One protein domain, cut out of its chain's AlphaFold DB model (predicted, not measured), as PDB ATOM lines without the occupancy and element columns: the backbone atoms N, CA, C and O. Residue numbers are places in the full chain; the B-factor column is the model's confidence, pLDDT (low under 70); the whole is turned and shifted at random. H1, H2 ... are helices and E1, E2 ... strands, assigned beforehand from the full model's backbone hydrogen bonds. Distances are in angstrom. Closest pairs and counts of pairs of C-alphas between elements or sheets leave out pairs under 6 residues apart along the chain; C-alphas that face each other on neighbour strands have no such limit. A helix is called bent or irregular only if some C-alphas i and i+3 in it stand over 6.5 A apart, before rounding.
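AT A GLANCE: This is residues 154 to 306 of the 306 residues of the protein "Beta-lactamase enzyme family protein" of Parafilimonas terrae (UniProt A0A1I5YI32). A twisted wall of three strands, E1, E2 and E3, has the long helix H2 running along one face, while the short helix H1 stands up from the opposite face at E1. Much of the rest is loop: residues 167 to 202 fold mostly beyond the E1 edge, and residues 274 to 306 run from H2 past the end of the sheet where E2 turns into E3, then out to that same side. The printed part has 153 residues, with named elements in the order H1 E1 E2 E3 H2; the sheet, E1 - E2 - E3, is antiparallel. The class is mixed, helices and strands, with under half of the residues in named elements. It is compact, with a radius of gyration of the C-alphas of 16.8 A and spans of 47 by 46 by 32 A.

IN THESE COORDINATES: H1, residues 155 to 166, begins with C-alpha 155 at (373.117, 135.442, 255.142) and is 17.0 A long. E1, residues 203 to 212, measures 27.0 A, E2, residues 215 to 224, 27.6 A, and E3, residues 229 to 238, 29.1 A. H2, residues 252 to 273, spans 30.3 A and ends with C-alpha 273 at (388.105, 159.584, 236.022); it is irregular, with C-alphas 254 and 257 7.3 A apart.

HOW THE PARTS SIT: H1 is on the sheet, over E1, and stands up from it; the closest C-alphas, of Ser 166 and Phe 206, are 4.4 A apart, and E1 bends by 61 degrees at residue 206. E1 and E2 form a hairpin, with N 206 and O 221 within hydrogen-bond range at 2.8 A. E2 and E3 form another, with N 220 and O 233 at 2.8 A; the three strands make a meander, each the antiparallel neighbour of the one before. H2 is on the opposite face from H1, at a height over the sheet of 9.4 A, over E2 and E3, and runs along the strands, at 26 degrees to E3 on the local plane. Its closest C-alphas to E3 are those of Glu 271 and Ile 229, 7.0 A. H1 and H2 are apart. Every O i to N i+4 pair is within hydrogen-bond range in H1, and 15 of 18 are in H2.

THE WHOLE: The C-alphas farthest apart, of Lys 277 and Thr 297, are 50.5 A apart. The printed part has no cut and ends at residue 306, the chain's last. The links H1 to E1, 36 residues, and E3 to H2, 13 residues, are long. Mean pLDDT of the printed part is 95.2, and no printed residue is under 70.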
ATOM      1  N   ALA A 154     371.151 137.131 259.299       97.12
ATOM      2  CA  ALA A 154     371.495 135.903 258.595       97.12
ATOM      3  C   ALA A 154     371.937 136.217 257.157       97.12
ATOM      4  O   ALA A 154     371.638 137.277 256.602       97.12
ATOM      5  N   LYS A 155     372.650 135.277 256.527       95.44
ATOM      6  CA  LYS A 155     373.117 135.442 255.142       95.44
ATOM      7  C   LYS A 155     371.956 135.746 254.187       95.44
ATOM      8  O   LYS A 155     372.060 136.669 253.386       95.44
ATOM      9  N   ASP A 156     370.859 135.007 254.321       97.19
ATOM     10  CA  ASP A 156     369.695 135.149 253.445       97.19
ATOM     11  C   ASP A 156     368.969 136.483 253.673       97.19
ATOM     12  O   ASP A 156     368.519 137.099 252.712       97.19
ATOM     13  N   ASP A 157     368.956 136.998 254.908       97.44
ATOM     14  CA  ASP A 157     368.422 138.330 255.220       97.44
ATOM     15  C   ASP A 157     369.271 139.440 254.583       97.44
ATOM     16  O   ASP A 157     368.731 140.400 254.033       97.44
ATOM     17  N   TYR A 158     370.604 139.313 254.606       97.00
ATOM     18  CA  TYR A 158     371.487 140.253 253.907       97.00
ATOM     19  C   TYR A 158     371.256 140.225 252.395       97.00
ATOM     20  O   TYR A 158     371.206 141.286 251.771       97.00
ATOM     21  N   THR A 159     371.098 139.039 251.801       96.81
ATOM     22  CA  THR A 159     370.769 138.906 250.374       96.81
ATOM     23  C   THR A 159     369.418 139.542 250.057       96.81
ATOM     24  O   THR A 159     369.331 140.327 249.115       96.81
ATOM     25  N   PHE A 160     368.398 139.278 250.875       97.81
ATOM     26  CA  PHE A 160     367.064 139.861 250.736       97.81
ATOM     27  C   PHE A 160     367.094 141.393 250.817       97.81
ATOM     28  O   PHE A 160     366.544 142.072 249.950       97.81
ATOM     29  N   LEU A 161     367.782 141.960 251.814       97.75
ATOM     30  CA  LEU A 161     367.902 143.412 251.957       97.75
ATOM     31  C   LEU A 161     368.647 144.041 250.783       97.75
ATOM     32  O   LEU A 161     368.174 145.032 250.233       97.75
ATOM     33  N   LYS A 162     369.787 143.468 250.376       97.94
ATOM     34  CA  LYS A 162     370.542 143.961 249.215       97.94
ATOM     35  C   LYS A 162     369.682 143.942 247.959       97.94
ATOM     36  O   LYS A 162     369.674 144.936 247.248       97.94
ATOM     37  N   GLN A 163     368.938 142.860 247.728       98.00
ATOM     38  CA  GLN A 163     368.019 142.760 246.603       98.00
ATOM     39  C   GLN A 163     366.999 143.896 246.620       98.00
ATOM     40  O   GLN A 163     366.952 144.663 245.669       98.00
ATOM     41  N   PHE A 164     366.214 144.057 247.685       97.88
ATOM     42  CA  PHE A 164     365.125 145.039 247.661       97.88
ATOM     43  C   PHE A 164     365.592 146.492 247.795       97.88
ATOM     44  O   PHE A 164     364.900 147.378 247.305       97.88
ATOM     45  N   LEU A 165     366.786 146.750 248.339       98.00
ATOM     46  CA  LEU A 165     367.410 148.077 248.278       98.00
ATOM     47  C   LEU A 165     367.720 148.520 246.836       98.00
ATOM     48  O   LEU A 165     367.708 149.724 246.562       98.00
ATOM     49  N   SER A 166     368.003 147.588 245.918       98.06
ATOM     50  CA  SER A 166     368.438 147.893 244.544       98.06
ATOM     51  C   SER A 166     367.521 147.412 243.421       98.06
ATOM     52  O   SER A 166     367.728 147.820 242.275       98.06
ATOM     53  N   GLN A 167     366.536 146.569 243.722       97.44
ATOM     54  CA  GLN A 167     365.569 146.050 242.759       97.44
ATOM     55  C   GLN A 167     364.642 147.161 242.264       97.44
ATOM     56  O   GLN A 167     364.264 148.061 243.019       97.44
ATOM     57  N   PHE A 168     364.262 147.084 240.991       95.94
ATOM     58  CA  PHE A 168     363.315 148.021 240.399       95.94
ATOM     59  C   PHE A 168     361.858 147.551 240.547       95.94
ATOM     60  O   PHE A 168     361.592 146.345 240.634       95.94
ATOM     61  N   PRO A 169     360.873 148.467 240.508       94.81
ATOM     62  CA  PRO A 169     359.462 148.078 240.498       94.81
ATOM     63  C   PRO A 169     359.095 147.155 239.320       94.81
ATOM     64  O   PRO A 169     358.263 146.254 239.472       94.81
ATOM     65  N   SER A 170     359.728 147.329 238.150       94.25
ATOM     66  CA  SER A 170     359.529 146.456 236.981       94.25
ATOM     67  C   SER A 170     360.101 145.043 237.168       94.25
ATOM     68  O   SER A 170     359.580 144.087 236.595       94.25
ATOM     69  N   GLU A 171     361.102 144.891 238.037       95.81
ATOM     70  CA  GLU A 171     361.776 143.634 238.389       95.81
ATOM     71  C   GLU A 171     361.087 142.909 239.552       95.81
ATOM     72  O   GLU A 171     361.716 142.117 240.241       95.81
ATOM     73  N   THR A 172     359.809 143.191 239.820       93.94
ATOM     74  CA  THR A 172     359.062 142.588 240.933       93.94
ATOM     75  C   THR A 172     357.754 141.973 240.443       93.94
ATOM     76  O   THR A 172     357.019 142.585 239.656       93.94
ATOM     77  N   ASN A 173     357.459 140.756 240.911       93.50
ATOM     78  CA  ASN A 173     356.170 140.094 240.673       93.50
ATOM     79  C   ASN A 173     355.133 140.444 241.748       93.50
ATOM     80  O   ASN A 173     353.957 140.651 241.445       93.50
ATOM     81  N   TYR A 174     355.559 140.501 243.010       94.88
ATOM     82  CA  TYR A 174     354.698 140.754 244.163       94.88
ATOM     83  C   TYR A 174     355.355 141.789 245.086       94.88
ATOM     84  O   TYR A 174     356.304 141.445 245.795       94.88
ATOM     85  N   PRO A 175     354.867 143.040 245.117       95.06
ATOM     86  CA  PRO A 175     353.731 143.581 244.361       95.06
ATOM     87  C   PRO A 175     353.962 143.774 242.856       95.06
ATOM     88  O   PRO A 175     355.089 143.962 242.403       95.06
ATOM     89  N   LYS A 176     352.870 143.812 242.081       95.69
ATOM     90  CA  LYS A 176     352.894 144.158 240.654       95.69
ATOM     91  C   LYS A 176     352.633 145.652 240.471       95.69
ATOM     92  O   LYS A 176     351.484 146.079 240.457       95.69
ATOM     93  N   TYR A 177     353.686 146.443 240.314       95.62
ATOM     94  CA  TYR A 177     353.577 147.894 240.136       95.62
ATOM     95  C   TYR A 177     353.362 148.312 238.680       95.62
ATOM     96  O   TYR A 177     353.897 147.691 237.752       95.62
ATOM     97  N   ASP A 178     352.595 149.384 238.483       94.94
ATOM     98  CA  ASP A 178     352.452 150.041 237.188       94.94
ATOM     99  C   ASP A 178     353.731 150.812 236.849       94.94
ATOM    100  O   ASP A 178     354.090 151.762 237.538       94.94
ATOM    101  N   THR A 179     354.427 150.410 235.787       92.00
ATOM    102  CA  THR A 179     355.731 150.984 235.424       92.00
ATOM    103  C   THR A 179     355.632 152.364 234.779       92.00
ATOM    104  O   THR A 179     356.661 152.998 234.577       92.00
ATOM    105  N   SER A 180     354.424 152.837 234.443       91.88
ATOM    106  CA  SER A 180     354.224 154.228 234.009       91.88
ATOM    107  C   SER A 180     354.286 155.214 235.179       91.88
ATOM    108  O   SER A 180     354.657 156.367 234.979       91.88
ATOM    109  N   GLN A 181     353.967 154.748 236.389       92.06
ATOM    110  CA  GLN A 181     354.002 155.537 237.620       92.06
ATOM    111  C   GLN A 181     355.239 155.212 238.461       92.06
ATOM    112  O   GLN A 181     355.973 156.111 238.859       92.06
ATOM    113  N   TYR A 182     355.504 153.922 238.675       94.12
ATOM    114  CA  TYR A 182     356.666 153.405 239.394       94.12
ATOM    115  C   TYR A 182     357.695 152.888 238.395       94.12
ATOM    116  O   TYR A 182     357.866 151.683 238.198       94.12
ATOM    117  N   TYR A 183     358.341 153.817 237.707       94.12
ATOM    118  CA  TYR A 183     359.430 153.513 236.786       94.12
ATOM    119  C   TYR A 183     360.720 153.138 237.538       94.12
ATOM    120  O   TYR A 183     360.839 153.323 238.750       94.12
ATOM    121  N   ASP A 184     361.711 152.599 236.830       94.12
ATOM    122  CA  ASP A 184     362.884 151.968 237.455       94.12
ATOM    123  C   ASP A 184     363.761 152.936 238.260       94.12
ATOM    124  O   ASP A 184     364.414 152.534 239.225       94.12
ATOM    125  N   SER A 185     363.747 154.221 237.901       94.31
ATOM    126  CA  SER A 185     364.445 155.278 238.635       94.31
ATOM    127  C   SER A 185     363.581 156.023 239.670       94.31
ATOM    128  O   SER A 185     364.103 156.931 240.314       94.31
ATOM    129  N   TYR A 186     362.313 155.638 239.892       93.06
ATOM    130  CA  TYR A 186     361.323 156.377 240.706       93.06
ATOM    131  C   TYR A 186     361.825 156.795 242.100       93.06
ATOM    132  O   TYR A 186     361.658 157.939 242.502       93.06
ATOM    133  N   VAL A 187     362.506 155.899 242.821       94.81
ATOM    134  CA  VAL A 187     363.112 156.190 244.138       94.81
ATOM    135  C   VAL A 187     364.639 156.250 244.099       94.81
ATOM    136  O   VAL A 187     365.287 156.027 245.116       94.81
ATOM    137  N   LYS A 188     365.257 156.488 242.938       96.81
ATOM    138  CA  LYS A 188     366.721 156.535 242.777       96.81
ATOM    139  C   LYS A 188     367.156 157.969 242.474       96.81
ATOM    140  O   LYS A 188     367.609 158.236 241.368       96.81
ATOM    141  N   PHE A 189     367.016 158.900 243.423       97.19
ATOM    142  CA  PHE A 189     367.013 160.349 243.147       97.19
ATOM    143  C   PHE A 189     368.289 160.858 242.452       97.19
ATOM    144  O   PHE A 189     368.214 161.722 241.583       97.19
ATOM    145  N   PHE A 190     369.457 160.273 242.736       97.94
ATOM    146  CA  PHE A 190     370.715 160.612 242.045       97.94
ATOM    147  C   PHE A 190     370.789 160.156 240.570       97.94
ATOM    148  O   PHE A 190     371.665 160.599 239.824       97.94
ATOM    149  N   PHE A 191     369.884 159.272 240.145       96.12
ATOM    150  CA  PHE A 191     369.741 158.726 238.787       96.12
ATOM    151  C   PHE A 191     368.314 158.894 238.235       96.12
ATOM    152  O   PHE A 191     367.980 158.347 237.186       96.12
ATOM    153  N   GLN A 192     367.471 159.662 238.925       92.50
ATOM    154  CA  GLN A 192     366.093 159.912 238.535       92.50
ATOM    155  C   GLN A 192     366.048 161.041 237.512       92.50
ATOM    156  O   GLN A 192     365.826 162.204 237.832       92.50
ATOM    157  N   ASP A 193     366.291 160.678 236.259       79.94
ATOM    158  CA  ASP A 193     366.044 161.567 235.134       79.94
ATOM    159  C   ASP A 193     364.529 161.698 234.904       79.94
ATOM    160  O   ASP A 193     363.868 160.709 234.570       79.94
ATOM    161  N   SER A 194     363.998 162.914 235.061       73.06
ATOM    162  CA  SER A 194     362.573 163.246 234.903       73.06
ATOM    163  C   SER A 194     362.048 163.122 233.467       73.06
ATOM    164  O   SER A 194     360.849 163.267 233.236       73.06
ATOM    165  N   VAL A 195     362.922 162.863 232.491       76.69
ATOM    166  CA  VAL A 195     362.550 162.687 231.081       76.69
ATOM    167  C   VAL A 195     362.592 161.219 230.679       76.69
ATOM    168  O   VAL A 195     361.684 160.727 230.010       76.69
ATOM    169  N   HIS A 196     363.659 160.512 231.057       76.88
ATOM    170  CA  HIS A 196     363.940 159.180 230.516       76.88
ATOM    171  C   HIS A 196     363.451 158.038 231.407       76.88
ATOM    172  O   HIS A 196     363.349 156.916 230.906       76.88
ATOM    173  N   HIS A 197     363.185 158.294 232.698       84.25
ATOM    174  CA  HIS A 197     362.608 157.332 233.653       84.25
ATOM    175  C   HIS A 197     363.296 155.950 233.677       84.25
ATOM    176  O   HIS A 197     362.686 154.934 234.017       84.25
ATOM    177  N   SER A 198     364.571 155.888 233.293       85.81
ATOM    178  CA  SER A 198     365.301 154.643 233.069       85.81
ATOM    179  C   SER A 198     366.634 154.648 233.796       85.81
ATOM    180  O   SER A 198     367.294 155.675 233.943       85.81
ATOM    181  N   MET A 199     367.026 153.463 234.257       93.69
ATOM    182  CA  MET A 199     368.305 153.235 234.914       93.69
ATOM    183  C   MET A 199     369.337 152.719 233.903       93.69
ATOM    184  O   MET A 199     369.011 151.857 233.081       93.69
ATOM    185  N   PRO A 200     370.603 153.175 233.960       94.12
ATOM    186  CA  PRO A 200     371.673 152.565 233.179       94.12
ATOM    187  C   PRO A 200     371.816 151.071 233.525       94.12
ATOM    188  O   PRO A 200     371.926 150.731 234.704       94.12
ATOM    189  N   PRO A 201     371.873 150.158 232.537       93.56
ATOM    190  CA  PRO A 201     371.748 148.714 232.784       93.56
ATOM    191  C   PRO A 201     372.920 148.116 233.576       93.56
ATOM    192  O   PRO A 201     372.797 147.049 234.174       93.56
ATOM    193  N   ASN A 202     374.073 148.786 233.571       95.94
ATOM    194  CA  ASN A 202     375.278 148.393 234.299       95.94
ATOM    195  C   ASN A 202     375.376 148.993 235.709       95.94
ATOM    196  O   ASN A 202     376.377 148.744 236.378       95.94
ATOM    197  N   ILE A 203     374.397 149.793 236.142       97.19
ATOM    198  CA  ILE A 203     374.416 150.480 237.436       97.19
ATOM    199  C   ILE A 203     373.316 149.921 238.334       97.19
ATOM    200  O   ILE A 203     372.176 149.738 237.910       97.19
ATOM    201  N   ARG A 204     373.649 149.687 239.604       98.00
ATOM    202  CA  ARG A 204     372.669 149.447 240.667       98.00
ATOM    203  C   ARG A 204     372.843 150.463 241.782       98.00
ATOM    204  O   ARG A 204     373.961 150.840 242.125       98.00
ATOM    205  N   VAL A 205     371.712 150.897 242.327       98.31
ATOM    206  CA  VAL A 205     371.627 151.896 243.393       98.31
ATOM    207  C   VAL A 205     370.911 151.255 244.572       98.31
ATOM    208  O   VAL A 205     369.722 150.961 244.480       98.31
ATOM    209  N   PHE A 206     371.648 151.022 245.651       98.69
ATOM    210  CA  PHE A 206     371.153 150.472 246.909       98.69
ATOM    211  C   PHE A 206     370.860 151.646 247.832       98.69
ATOM    212  O   PHE A 206     371.800 152.268 248.334       98.69
ATOM    213  N   ASN A 207     369.592 152.000 248.017       98.56
ATOM    214  CA  ASN A 207     369.272 153.250 248.695       98.56
ATOM    215  C   ASN A 207     367.980 153.222 249.500       98.56
ATOM    216  O   ASN A 207     367.152 152.316 249.389       98.56
ATOM    217  N   LYS A 208     367.812 154.277 250.295       98.19
ATOM    218  CA  LYS A 208     366.512 154.687 250.809       98.19
ATOM    219  C   LYS A 208     366.386 156.199 250.692       98.19
ATOM    220  O   LYS A 208     367.288 156.940 251.078       98.19
ATOM    221  N   VAL A 209     365.233 156.622 250.190       97.69
ATOM    222  CA  VAL A 209     364.847 158.027 250.045       97.69
ATOM    223  C   VAL A 209     363.796 158.437 251.073       97.69
ATOM    224  O   VAL A 209     363.155 157.581 251.694       97.69
ATOM    225  N   GLY A 210     363.579 159.740 251.205       96.62
ATOM    226  CA  GLY A 210     362.408 160.321 251.851       96.62
ATOM    227  C   GLY A 210     362.067 161.669 251.225       96.62
ATOM    228  O   GLY A 210     362.969 162.421 250.853       96.62
ATOM    229  N   TRP A 211     360.777 161.971 251.111       95.25
ATOM    230  CA  TRP A 211     360.301 163.265 250.647       95.25
ATOM    231  C   TRP A 211     359.068 163.679 251.438       95.25
ATOM    232  O   TRP A 211     358.124 162.911 251.568       95.25
ATOM    233  N   ALA A 212     359.093 164.870 252.020       95.31
ATOM    234  CA  ALA A 212     357.957 165.428 252.746       95.31
ATOM    235  C   ALA A 212     358.262 166.878 253.115       95.31
ATOM    236  O   ALA A 212     359.413 167.218 253.388       95.31
ATOM    237  N   TYR A 213     357.230 167.718 253.203       95.81
ATOM    238  CA  TYR A 213     357.359 169.079 253.736       95.81
ATOM    239  C   TYR A 213     358.443 169.926 253.046       95.81
ATOM    240  O   TYR A 213     359.142 170.682 253.709       95.81
ATOM    241  N   GLY A 214     358.644 169.765 251.736       97.00
ATOM    242  CA  GLY A 214     359.687 170.456 250.975       97.00
ATOM    243  C   GLY A 214     361.078 169.829 251.071       97.00
ATOM    244  O   GLY A 214     361.988 170.292 250.393       97.00
ATOM    245  N   PHE A 215     361.276 168.774 251.860       97.94
ATOM    246  CA  PHE A 215     362.545 168.052 251.926       97.94
ATOM    247  C   PHE A 215     362.592 166.909 250.916       97.94
ATOM    248  O   PHE A 215     361.636 166.148 250.809       97.94
ATOM    249  N   LEU A 216     363.738 166.740 250.258       98.31
ATOM    250  CA  LEU A 216     364.138 165.531 249.539       98.31
ATOM    251  C   LEU A 216     365.413 164.988 250.178       98.31
ATOM    252  O   LEU A 216     366.381 165.727 250.343       98.31
ATOM    253  N   THR A 217     365.424 163.708 250.537       98.56
ATOM    254  CA  THR A 217     366.581 163.015 251.113       98.56
ATOM    255  C   THR A 217     366.847 161.723 250.358       98.56
ATOM    256  O   THR A 217     365.913 160.973 250.088       98.56
ATOM    257  N   ASP A 218     368.112 161.434 250.066       98.62
ATOM    258  CA  ASP A 218     368.567 160.153 249.518       98.62
ATOM    259  C   ASP A 218     369.907 159.787 250.167       98.62
ATOM    260  O   ASP A 218     370.816 160.618 250.220       98.62
ATOM    261  N   ALA A 219     370.025 158.555 250.661       98.75
ATOM    262  CA  ALA A 219     371.300 157.921 250.966       98.75
ATOM    263  C   ALA A 219     371.440 156.670 250.102       98.75
ATOM    264  O   ALA A 219     370.664 155.721 250.235       98.75
ATOM    265  N   SER A 220     372.456 156.674 249.245       98.75
ATOM    266  CA  SER A 220     372.670 155.678 248.204       98.75
ATOM    267  C   SER A 220     374.077 155.102 248.271       98.75
ATOM    268  O   SER A 220     375.052 155.828 248.455       98.75
ATOM    269  N   TYR A 221     374.191 153.801 248.026       98.75
ATOM    270  CA  TYR A 221     375.409 153.167 247.534       98.75
ATOM    271  C   TYR A 221     375.222 152.819 246.055       98.75
ATOM    272  O   TYR A 221     374.252 152.157 245.679       98.75
ATOM    273  N   ILE A 222     376.135 153.295 245.215       98.62
ATOM    274  CA  ILE A 222     376.085 153.170 243.763       98.62
ATOM    275  C   ILE A 222     377.186 152.206 243.339       98.62
ATOM    276  O   ILE A 222     378.349 152.424 243.677       98.62
ATOM    277  N   ALA A 223     376.823 151.181 242.570       98.44
ATOM    278  CA  ALA A 223     377.748 150.220 241.982       98.44
ATOM    279  C   ALA A 223     377.591 150.204 240.458       98.44
ATOM    280  O   ALA A 223     376.503 149.944 239.944       98.44
ATOM    281  N   ASP A 224     378.684 150.454 239.741       97.94
ATOM    282  CA  ASP A 224     378.777 150.305 238.290       97.94
ATOM    283  C   ASP A 224     379.651 149.095 237.954       97.94
ATOM    284  O   ASP A 224     380.881 149.125 238.072       97.94
ATOM    285  N   PHE A 225     378.997 148.040 237.477       97.50
ATOM    286  CA  PHE A 225     379.623 146.757 237.173       97.50
ATOM    287  C   PHE A 225     380.421 146.763 235.863       97.50
ATOM    288  O   PHE A 225     381.272 145.899 235.666       97.50
ATOM    289  N   LYS A 226     380.175 147.725 234.962       97.12
ATOM    290  CA  LYS A 226     380.902 147.840 233.689       97.12
ATOM    291  C   LYS A 226     382.225 148.571 233.874       97.12
ATOM    292  O   LYS A 226     383.242 148.124 233.350       97.12
ATOM    293  N   ASN A 227     382.206 149.695 234.589       96.44
ATOM    294  CA  ASN A 227     383.404 150.512 234.811       96.44
ATOM    295  C   ASN A 227     384.148 150.143 236.106       96.44
ATOM    296  O   ASN A 227     385.217 150.691 236.372       96.44
ATOM    297  N   ASN A 228     383.602 149.203 236.887       95.88
ATOM    298  CA  ASN A 228     384.115 148.757 238.180       95.88
ATOM    299  C   ASN A 228     384.314 149.926 239.161       95.88
ATOM    300  O   ASN A 228     385.419 150.193 239.646       95.88
ATOM    301  N   ILE A 229     383.223 150.657 239.391       96.69
ATOM    302  CA  ILE A 229     383.161 151.861 240.224       96.69
ATOM    303  C   ILE A 229     382.164 151.631 241.349       96.69
ATOM    304  O   ILE A 229     381.102 151.053 241.134       96.69
ATOM    305  N   GLU A 230     382.490 152.148 242.527       97.56
ATOM    306  CA  GLU A 230     381.560 152.229 243.642       97.56
ATOM    307  C   GLU A 230     381.736 153.530 244.419       97.56
ATOM    308  O   GLU A 230     382.853 154.054 244.501       97.56
ATOM    309  N   PHE A 231     380.650 154.041 244.992       97.94
ATOM    310  CA  PHE A 231     380.679 155.136 245.962       97.94
ATOM    311  C   PHE A 231     379.365 155.204 246.745       97.94
ATOM    312  O   PHE A 231     378.316 154.780 246.263       97.94
ATOM    313  N   MET A 232     379.420 155.760 247.957       98.50
ATOM    314  CA  MET A 232     378.226 156.190 248.684       98.50
ATOM    315  C   MET A 232     378.032 157.693 248.507       98.50
ATOM    316  O   MET A 232     379.006 158.447 248.503       98.50
ATOM    317  N   LEU A 233     376.781 158.118 248.380       98.69
ATOM    318  CA  LEU A 233     376.390 159.519 248.306       98.69
ATOM    319  C   LEU A 233     375.116 159.716 249.124       98.69
ATOM    320  O   LEU A 233     374.176 158.929 249.004       98.69
ATOM    321  N   ALA A 234     375.096 160.752 249.954       98.75
ATOM    322  CA  ALA A 234     373.940 161.113 250.754       98.75
ATOM    323  C   ALA A 234     373.692 162.623 250.671       98.75
ATOM    324  O   ALA A 234     374.640 163.409 250.708       98.75
ATOM    325  N   ALA A 235     372.430 163.026 250.545       98.69
ATOM    326  CA  ALA A 235     372.031 164.428 250.498       98.69
ATOM    327  C   ALA A 235     370.626 164.620 251.077       98.69
ATOM    328  O   ALA A 235     369.750 163.784 250.870       98.69
ATOM    329  N   THR A 236     370.417 165.761 251.736       98.50
ATOM    330  CA  THR A 236     369.098 166.309 252.067       98.50
ATOM    331  C   THR A 236     369.023 167.722 251.506       98.50
ATOM    332  O   THR A 236     369.916 168.533 251.751       98.50
ATOM    333  N   VAL A 237     367.967 168.026 250.756       98.06
ATOM    334  CA  VAL A 237     367.732 169.335 250.137       98.06
ATOM    335  C   VAL A 237     366.344 169.819 250.530       98.06
ATOM    336  O   VAL A 237     365.401 169.035 250.533       98.06
ATOM    337  N   TYR A 238     366.220 171.103 250.865       98.06
ATOM    338  CA  TYR A 238     364.945 171.755 251.155       98.06
ATOM    339  C   TYR A 238     364.566 172.694 250.005       98.06
ATOM    340  O   TYR A 238     365.293 173.645 249.717       98.06
ATOM    341  N   VAL A 239     363.449 172.407 249.342       97.81
ATOM    342  CA  VAL A 239     362.954 173.067 248.126       97.81
ATOM    343  C   VAL A 239     361.491 173.474 248.312       97.81
ATOM    344  O   VAL A 239     360.556 172.824 247.852       97.81
ATOM    345  N   ASN A 240     361.303 174.557 249.060       98.00
ATOM    346  CA  ASN A 240     359.994 175.133 249.343       98.00
ATOM    347  C   ASN A 240     360.061 176.665 249.283       98.00
ATOM    348  O   ASN A 240     360.291 177.329 250.303       98.00
ATOM    349  N   SER A 241     359.959 177.218 248.076       97.75
ATOM    350  CA  SER A 241     360.201 178.641 247.818       97.75
ATOM    351  C   SER A 241     359.148 179.580 248.411       97.75
ATOM    352  O   SER A 241     359.514 180.676 248.853       97.75
ATOM    353  N   ASP A 242     357.874 179.179 248.480       97.06
ATOM    354  CA  ASP A 242     356.822 180.007 249.086       97.06
ATOM    355  C   ASP A 242     356.857 179.976 250.628       97.06
ATOM    356  O   ASP A 242     356.434 180.928 251.295       97.06
ATOM    357  N   GLY A 243     357.481 178.938 251.198       97.62
ATOM    358  CA  GLY A 243     357.640 178.745 252.633       97.62
ATOM    359  C   GLY A 243     356.356 178.322 253.346       97.62
ATOM    360  O   GLY A 243     356.310 178.423 254.578       97.62
ATOM    361  N   VAL A 244     355.337 177.875 252.611       98.06
ATOM    362  CA  VAL A 244     354.100 177.301 253.142       98.06
ATOM    363  C   VAL A 244     354.260 175.782 253.192       98.06
ATOM    364  O   VAL A 244     354.794 175.159 252.283       98.06
ATOM    365  N   LEU A 245     353.889 175.162 254.307       97.62
ATOM    366  CA  LEU A 245     353.930 173.705 254.459       97.62
ATOM    367  C   LEU A 245     352.516 173.116 254.406       97.62
ATOM    368  O   LEU A 245     351.544 173.785 254.744       97.62
ATOM    369  N   ASN A 246     352.404 171.845 254.016       95.25
ATOM    370  CA  ASN A 246     351.142 171.104 253.833       95.25
ATOM    371  C   ASN A 246     350.199 171.626 252.739       95.25
ATOM    372  O   ASN A 246     349.048 171.208 252.691       95.25
ATOM    373  N   ASP A 247     350.652 172.497 251.844       95.44
ATOM    374  CA  ASP A 247     349.823 173.012 250.747       95.44
ATOM    375  C   ASP A 247     350.022 172.265 249.414       95.44
ATOM    376  O   ASP A 247     349.393 172.595 248.408       95.44
ATOM    377  N   ASN A 248     350.882 171.240 249.428       93.56
ATOM    378  CA  ASN A 248     351.273 170.409 248.290       93.56
ATOM    379  C   ASN A 248     351.959 171.176 247.141       93.56
ATOM    380  O   ASN A 248     351.952 170.697 246.006       93.56
ATOM    381  N   LYS A 249     352.578 172.334 247.416       96.56
ATOM    382  CA  LYS A 249     353.282 173.151 246.410       96.56
ATOM    383  C   LYS A 249     354.778 173.243 246.694       96.56
ATOM    384  O   LYS A 249     355.322 174.300 246.982       96.56
ATOM    385  N   TYR A 250     355.464 172.115 246.568       97.69
ATOM    386  CA  TYR A 250     356.917 172.064 246.726       97.69
ATOM    387  C   TYR A 250     357.633 172.122 245.378       97.69
ATOM    388  O   TYR A 250     357.135 171.613 244.372       97.69
ATOM    389  N   ASP A 251     358.858 172.652 245.363       97.75
ATOM    390  CA  ASP A 251     359.671 172.775 244.147       97.75
ATOM    391  C   ASP A 251     360.416 171.464 243.811       97.75
ATOM    392  O   ASP A 251     361.559 171.474 243.342       97.75
ATOM    393  N   TYR A 252     359.799 170.306 244.081       96.00
ATOM    394  CA  TYR A 252     360.409 168.988 243.872       96.00
ATOM    395  C   TYR A 252     360.748 168.746 242.403       96.00
ATOM    396  O   TYR A 252     361.897 168.453 242.083       96.00
ATOM    397  N   GLU A 253     359.777 168.917 241.507       94.31
ATOM    398  CA  GLU A 253     359.939 168.602 240.082       94.31
ATOM    399  C   GLU A 253     360.810 169.622 239.343       94.31
ATOM    400  O   GLU A 253     361.573 169.278 238.442       94.31
ATOM    401  N   THR A 254     360.705 170.898 239.719       95.12
ATOM    402  CA  THR A 254     361.369 172.000 239.016       95.12
ATOM    403  C   THR A 254     362.794 172.243 239.503       95.12
ATOM    404  O   THR A 254     363.634 172.659 238.706       95.12
ATOM    405  N   ILE A 255     363.081 171.981 240.785       96.44
ATOM    406  CA  ILE A 255     364.380 172.270 241.415       96.44
ATOM    407  C   ILE A 255     364.975 171.026 242.084       96.44
ATOM    408  O   ILE A 255     366.122 170.679 241.808       96.44
ATOM    409  N   GLY A 256     364.214 170.353 242.948       97.25
ATOM    410  CA  GLY A 256     364.700 169.286 243.826       97.25
ATOM    411  C   GLY A 256     365.280 168.065 243.104       97.25
ATOM    412  O   GLY A 256     366.478 167.793 243.218       97.25
ATOM    413  N   HIS A 257     364.449 167.340 242.352       96.31
ATOM    414  CA  HIS A 257     364.867 166.172 241.572       96.31
ATOM    415  C   HIS A 257     365.936 166.531 240.524       96.31
ATOM    416  O   HIS A 257     366.965 165.848 240.498       96.31
ATOM    417  N   PRO A 258     365.812 167.627 239.739       96.25
ATOM    418  CA  PRO A 258     366.879 168.055 238.834       96.25
ATOM    419  C   PRO A 258     368.219 168.307 239.536       96.25
ATOM    420  O   PRO A 258     369.263 167.894 239.028       96.25
ATOM    421  N   PHE A 259     368.214 168.949 240.710       97.69
ATOM    422  CA  PHE A 259     369.433 169.186 241.483       97.69
ATOM    423  C   PHE A 259     370.072 167.874 241.955       97.69
ATOM    424  O   PHE A 259     371.273 167.679 241.759       97.69
ATOM    425  N   LEU A 260     369.287 166.966 242.546       98.25
ATOM    426  CA  LEU A 260     369.792 165.675 243.029       98.25
ATOM    427  C   LEU A 260     370.332 164.815 241.884       98.25
ATOM    428  O   LEU A 260     371.420 164.249 242.010       98.25
ATOM    429  N   TYR A 261     369.642 164.785 240.745       97.56
ATOM    430  CA  TYR A 261     370.135 164.117 239.547       97.56
ATOM    431  C   TYR A 261     371.488 164.692 239.106       97.56
ATOM    432  O   TYR A 261     372.462 163.949 238.972       97.56
ATOM    433  N   GLN A 262     371.598 166.018 238.953       97.69
ATOM    434  CA  GLN A 262     372.855 166.659 238.542       97.69
ATOM    435  C   GLN A 262     373.988 166.442 239.550       97.69
ATOM    436  O   GLN A 262     375.133 166.227 239.142       97.69
ATOM    437  N   LEU A 263     373.690 166.436 240.853       98.50
ATOM    438  CA  LEU A 263     374.655 166.080 241.892       98.50
ATOM    439  C   LEU A 263     375.166 164.645 241.686       98.50
ATOM    440  O   LEU A 263     376.378 164.431 241.617       98.50
ATOM    441  N   GLY A 264     374.258 163.684 241.504       98.12
ATOM    442  CA  GLY A 264     374.593 162.287 241.223       98.12
ATOM    443  C   GLY A 264     375.466 162.124 239.979       98.12
ATOM    444  O   GLY A 264     376.537 161.512 240.044       98.12
ATOM    445  N   GLN A 265     375.064 162.738 238.864       97.56
ATOM    446  CA  GLN A 265     375.798 162.667 237.596       97.56
ATOM    447  C   GLN A 265     377.168 163.357 237.662       97.56
ATOM    448  O   GLN A 265     378.135 162.880 237.057       97.56
ATOM    449  N   THR A 266     377.289 164.442 238.434       98.50
ATOM    450  CA  THR A 266     378.566 165.136 238.662       98.50
ATOM    451  C   THR A 266     379.544 164.250 239.428       98.50
ATOM    452  O   THR A 266     380.690 164.080 238.998       98.50
ATOM    453  N   ILE A 267     379.096 163.639 240.530       98.56
ATOM    454  CA  ILE A 267     379.930 162.725 241.322       98.56
ATOM    455  C   ILE A 267     380.297 161.485 240.506       98.56
ATOM    456  O   ILE A 267     381.471 161.121 240.444       98.56
ATOM    457  N   TYR A 268     379.342 160.887 239.793       98.19
ATOM    458  CA  TYR A 268     379.609 159.747 238.916       98.19
ATOM    459  C   TYR A 268     380.644 160.082 237.824       98.19
ATOM    460  O   TYR A 268     381.593 159.327 237.603       98.19
ATOM    461  N   SER A 269     380.543 161.261 237.202       98.25
ATOM    462  CA  SER A 269     381.511 161.743 236.202       98.25
ATOM    463  C   SER A 269     382.921 161.935 236.764       98.25
ATOM    464  O   SER A 269     383.910 161.707 236.057       98.25
ATOM    465  N   TYR A 270     383.030 162.358 238.024       98.25
ATOM    466  CA  TYR A 270     384.305 162.418 238.735       98.25
ATOM    467  C   TYR A 270     384.851 161.010 239.007       98.25
ATOM    468  O   TYR A 270     386.010 160.721 238.695       98.25
ATOM    469  N   GLU A 271     384.008 160.109 239.513       97.56
ATOM    470  CA  GLU A 271     384.384 158.733 239.837       97.56
ATOM    471  C   GLU A 271     384.819 157.932 238.594       97.56
ATOM    472  O   GLU A 271     385.737 157.113 238.688       97.56
ATOM    473  N   LEU A 272     384.283 158.221 237.405       97.00
ATOM    474  CA  LEU A 272     384.762 157.646 236.136       97.00
ATOM    475  C   LEU A 272     386.240 157.949 235.845       97.00
ATOM    476  O   LEU A 272     386.926 157.153 235.208       97.00
ATOM    477  N   LYS A 273     386.743 159.097 236.308       96.81
ATOM    478  CA  LYS A 273     388.105 159.584 236.022       96.81
ATOM    479  C   LYS A 273     389.055 159.414 237.207       96.81
ATOM    480  O   LYS A 273     390.271 159.552 237.056       96.81
ATOM    481  N   ARG A 274     388.515 159.144 238.398       95.88
ATOM    482  CA  ARG A 274     389.276 159.032 239.640       95.88
ATOM    483  C   ARG A 274     390.255 157.860 239.571       95.88
ATOM    484  O   ARG A 274     389.867 156.702 239.441       95.88
ATOM    485  N   LYS A 275     391.545 158.146 239.766       93.75
ATOM    486  CA  LYS A 275     392.555 157.105 240.007       93.75
ATOM    487  C   LYS A 275     392.337 156.512 241.398       93.75
ATOM    488  O   LYS A 275     392.400 157.232 242.396       93.75
ATOM    489  N   ARG A 276     392.078 155.205 241.478       91.31
ATOM    490  CA  ARG A 276     391.815 154.514 242.747       91.31
ATOM    491  C   ARG A 276     393.061 153.808 243.258       91.31
ATOM    492  O   ARG A 276     393.771 153.160 242.498       91.31
ATOM    493  N   LYS A 277     393.292 153.913 244.569       93.56
ATOM    494  CA  LYS A 277     394.299 153.105 245.269       93.56
ATOM    495  C   LYS A 277     393.842 151.651 245.419       93.56
ATOM    496  O   LYS A 277     394.668 150.750 245.364       93.56
ATOM    497  N   TYR A 278     392.539 151.450 245.610       92.75
ATOM    498  CA  TYR A 278     391.917 150.144 245.785       92.75
ATOM    499  C   TYR A 278     390.846 149.948 244.721       92.75
ATOM    500  O   TYR A 278     390.018 150.831 244.495       92.75
ATOM    501  N   THR A 279     390.895 148.803 244.059       91.00
ATOM    502  CA  THR A 279     389.902 148.405 243.066       91.00
ATOM    503  C   THR A 279     388.635 147.917 243.779       91.00
ATOM    504  O   THR A 279     388.771 147.085 244.677       91.00
ATOM    505  N   PRO A 280     387.434 148.394 243.397       93.56
ATOM    506  CA  PRO A 280     386.172 147.918 243.963       93.56
ATOM    507  C   PRO A 280     385.981 146.407 243.823       93.56
ATOM    508  O   PRO A 280     386.329 145.821 242.793       93.56
ATOM    509  N   GLY A 281     385.419 145.790 244.863       94.25
ATOM    510  CA  GLY A 281     385.053 144.373 244.897       94.25
ATOM    511  C   GLY A 281     383.536 144.203 244.852       94.25
ATOM    512  O   GLY A 281     382.898 144.122 245.894       94.25
ATOM    513  N   LEU A 282     382.955 144.133 243.651       96.50
ATOM    514  CA  LEU A 282     381.498 144.210 243.463       96.50
ATOM    515  C   LEU A 282     380.751 142.867 243.529       96.50
ATOM    516  O   LEU A 282     379.528 142.846 243.413       96.50
ATOM    517  N   ASN A 283     381.452 141.745 243.717       95.25
ATOM    518  CA  ASN A 283     380.846 140.406 243.664       95.25
ATOM    519  C   ASN A 283     379.689 140.233 244.661       95.25
ATOM    520  O   ASN A 283     378.667 139.647 244.317       95.25
ATOM    521  N   ASP A 284     379.815 140.811 245.859       93.31
ATOM    522  CA  ASP A 284     378.800 140.751 246.920       93.31
ATOM    523  C   ASP A 284     377.533 141.575 246.621       93.31
ATOM    524  O   ASP A 284     376.582 141.550 247.412       93.31
ATOM    525  N   PHE A 285     377.533 142.316 245.508       97.00
ATOM    526  CA  PHE A 285     376.442 143.166 245.025       97.00
ATOM    527  C   PHE A 285     375.872 142.692 243.682       97.00
ATOM    528  O   PHE A 285     374.961 143.323 243.143       97.00
ATOM    529  N   ILE A 286     376.363 141.569 243.145       96.12
ATOM    530  CA  ILE A 286     375.745 140.902 241.997       96.12
ATOM    531  C   ILE A 286     374.532 140.125 242.510       96.12
ATOM    532  O   ILE A 286     374.659 139.045 243.086       96.12
ATOM    533  N   ILE A 287     373.346 140.695 242.307       96.06
ATOM    534  CA  ILE A 287     372.072 140.112 242.727       96.06
ATOM    535  C   ILE A 287     371.333 139.549 241.514       96.06
ATOM    536  O   ILE A 287     371.262 140.180 240.458       96.06
ATOM    537  N   GLN A 288     370.748 138.364 241.679       94.94
ATOM    538  CA  GLN A 288     369.762 137.846 240.741       94.94
ATOM    539  C   GLN A 288     368.395 138.447 241.085       94.94
ATOM    540  O   GLN A 288     367.736 137.995 242.015       94.94
ATOM    541  N   TYR A 289     367.989 139.472 240.339       96.31
ATOM    542  CA  TYR A 289     366.675 140.098 240.494       96.31
ATOM    543  C   TYR A 289     365.559 139.228 239.917       96.31
ATOM    544  O   TYR A 289     365.799 138.347 239.077       96.31
ATOM    545  N   GLU A 290     364.325 139.480 240.356       95.69
ATOM    546  CA  GLU A 290     363.173 138.797 239.781       95.69
ATOM    547  C   GLU A 290     362.935 139.263 238.340       95.69
ATOM    548  O   GLU A 290     363.341 140.343 237.904       95.69
ATOM    549  N   LYS A 291     362.246 138.418 237.579       93.69
ATOM    550  CA  LYS A 291     361.724 138.773 236.262       93.69
ATOM    551  C   LYS A 291     360.215 138.737 236.352       93.69
ATOM    552  O   LYS A 291     359.658 137.733 236.798       93.69
ATOM    553  N   ARG A 292     359.571 139.829 235.944       91.94
ATOM    554  CA  ARG A 292     358.114 139.898 235.902       91.94
ATOM    555  C   ARG A 292     357.583 138.808 234.973       91.94
ATOM    556  O   ARG A 292     358.057 138.677 233.845       91.94
ATOM    557  N   ASN A 293     356.620 138.032 235.456       93.25
ATOM    558  CA  ASN A 293     355.935 137.031 234.653       93.25
ATOM    559  C   ASN A 293     355.147 137.739 233.529       93.25
ATOM    560  O   ASN A 293     354.232 138.508 233.844       93.25
ATOM    561  N   PRO A 294     355.477 137.516 232.242       91.12
ATOM    562  CA  PRO A 294     354.780 138.163 231.129       91.12
ATOM    563  C   PRO A 294     353.311 137.733 231.018       91.12
ATOM    564  O   PRO A 294     352.505 138.486 230.478       91.12
ATOM    565  N   ASP A 295     352.957 136.571 231.572       94.56
ATOM    566  CA  ASP A 295     351.600 136.019 231.545       94.56
ATOM    567  C   ASP A 295     350.756 136.448 232.762       94.56
ATOM    568  O   ASP A 295     349.615 136.014 232.928       94.56
ATOM    569  N   ASP A 296     351.295 137.292 233.648       93.31
ATOM    570  CA  ASP A 296     350.552 137.814 234.792       93.31
ATOM    571  C   ASP A 296     349.469 138.805 234.326       93.31
ATOM    572  O   ASP A 296     349.768 139.904 233.850       93.31
ATOM    573  N   THR A 297     348.198 138.458 234.538       94.00
ATOM    574  CA  THR A 297     347.023 139.267 234.160       94.00
ATOM    575  C   THR A 297     346.421 140.084 235.307       94.00
ATOM    576  O   THR A 297     345.426 140.781 235.111       94.00
ATOM    577  N   ARG A 298     347.010 140.042 236.510       94.38
ATOM    578  CA  ARG A 298     346.522 140.800 237.673       94.38
ATOM    579  C   ARG A 298     346.606 142.311 237.418       94.38
ATOM    580  O   ARG A 298     347.506 142.748 236.691       94.38
ATOM    581  N   PRO A 299     345.726 143.126 238.020       93.62
ATOM    582  CA  PRO A 299     345.853 144.577 237.937       93.62
ATOM    583  C   PRO A 299     347.193 145.044 238.524       93.62
ATOM    584  O   PRO A 299     347.667 144.498 239.523       93.62
ATOM    585  N   SER A 300     347.803 146.046 237.891       95.38
ATOM    586  CA  SER A 300     348.961 146.746 238.441       95.38
ATOM    587  C   SER A 300     348.532 147.750 239.512       95.38
ATOM    588  O   SER A 300     347.465 148.359 239.430       95.38
ATOM    589  N   ILE A 301     349.382 147.935 240.517       94.44
ATOM    590  CA  ILE A 301     349.220 148.958 241.548       94.44
ATOM    591  C   ILE A 301     349.648 150.294 240.958       94.44
ATOM    592  O   ILE A 301     350.784 150.430 240.496       94.44
ATOM    593  N   LYS A 302     348.725 151.253 240.994       92.00
ATOM    594  CA  LYS A 302     348.938 152.646 240.605       92.00
ATOM    595  C   LYS A 302     349.037 153.507 241.849       92.00
ATOM    596  O   LYS A 302     350.069 154.091 242.121       92.00
ATOM    597  N   ASP A 303     348.041 153.448 242.714       87.56
ATOM    598  CA  ASP A 303     348.041 154.284 243.907       87.56
ATOM    599  C   ASP A 303     348.631 153.541 245.107       87.56
ATOM    600  O   ASP A 303     348.239 152.414 245.425       87.56
ATOM    601  N   ALA A 304     349.584 154.190 245.762       86.38
ATOM    602  CA  ALA A 304     350.104 153.818 247.063       86.38
ATOM    603  C   ALA A 304     350.266 155.097 247.885       86.38
ATOM    604  O   ALA A 304     350.540 156.165 247.339       86.38
ATOM    605  N   ASP A 305     350.055 154.977 249.190       84.00
ATOM    606  CA  ASP A 305     350.334 156.056 250.129       84.00
ATOM    607  C   ASP A 305     351.850 156.100 250.351       84.00
ATOM    608  O   ASP A 305     352.395 155.174 250.955       84.00
ATOM    609  N   ASN A 306     352.513 157.126 249.812       79.62
ATOM    610  CA  ASN A 306     353.957 157.345 249.894       79.62
ATOM    611  C   ASN A 306     354.245 158.759 250.404       79.62
ATOM    612  O   ASN A 306     353.612 159.710 249.892       79.62
TER     613      ASN A 306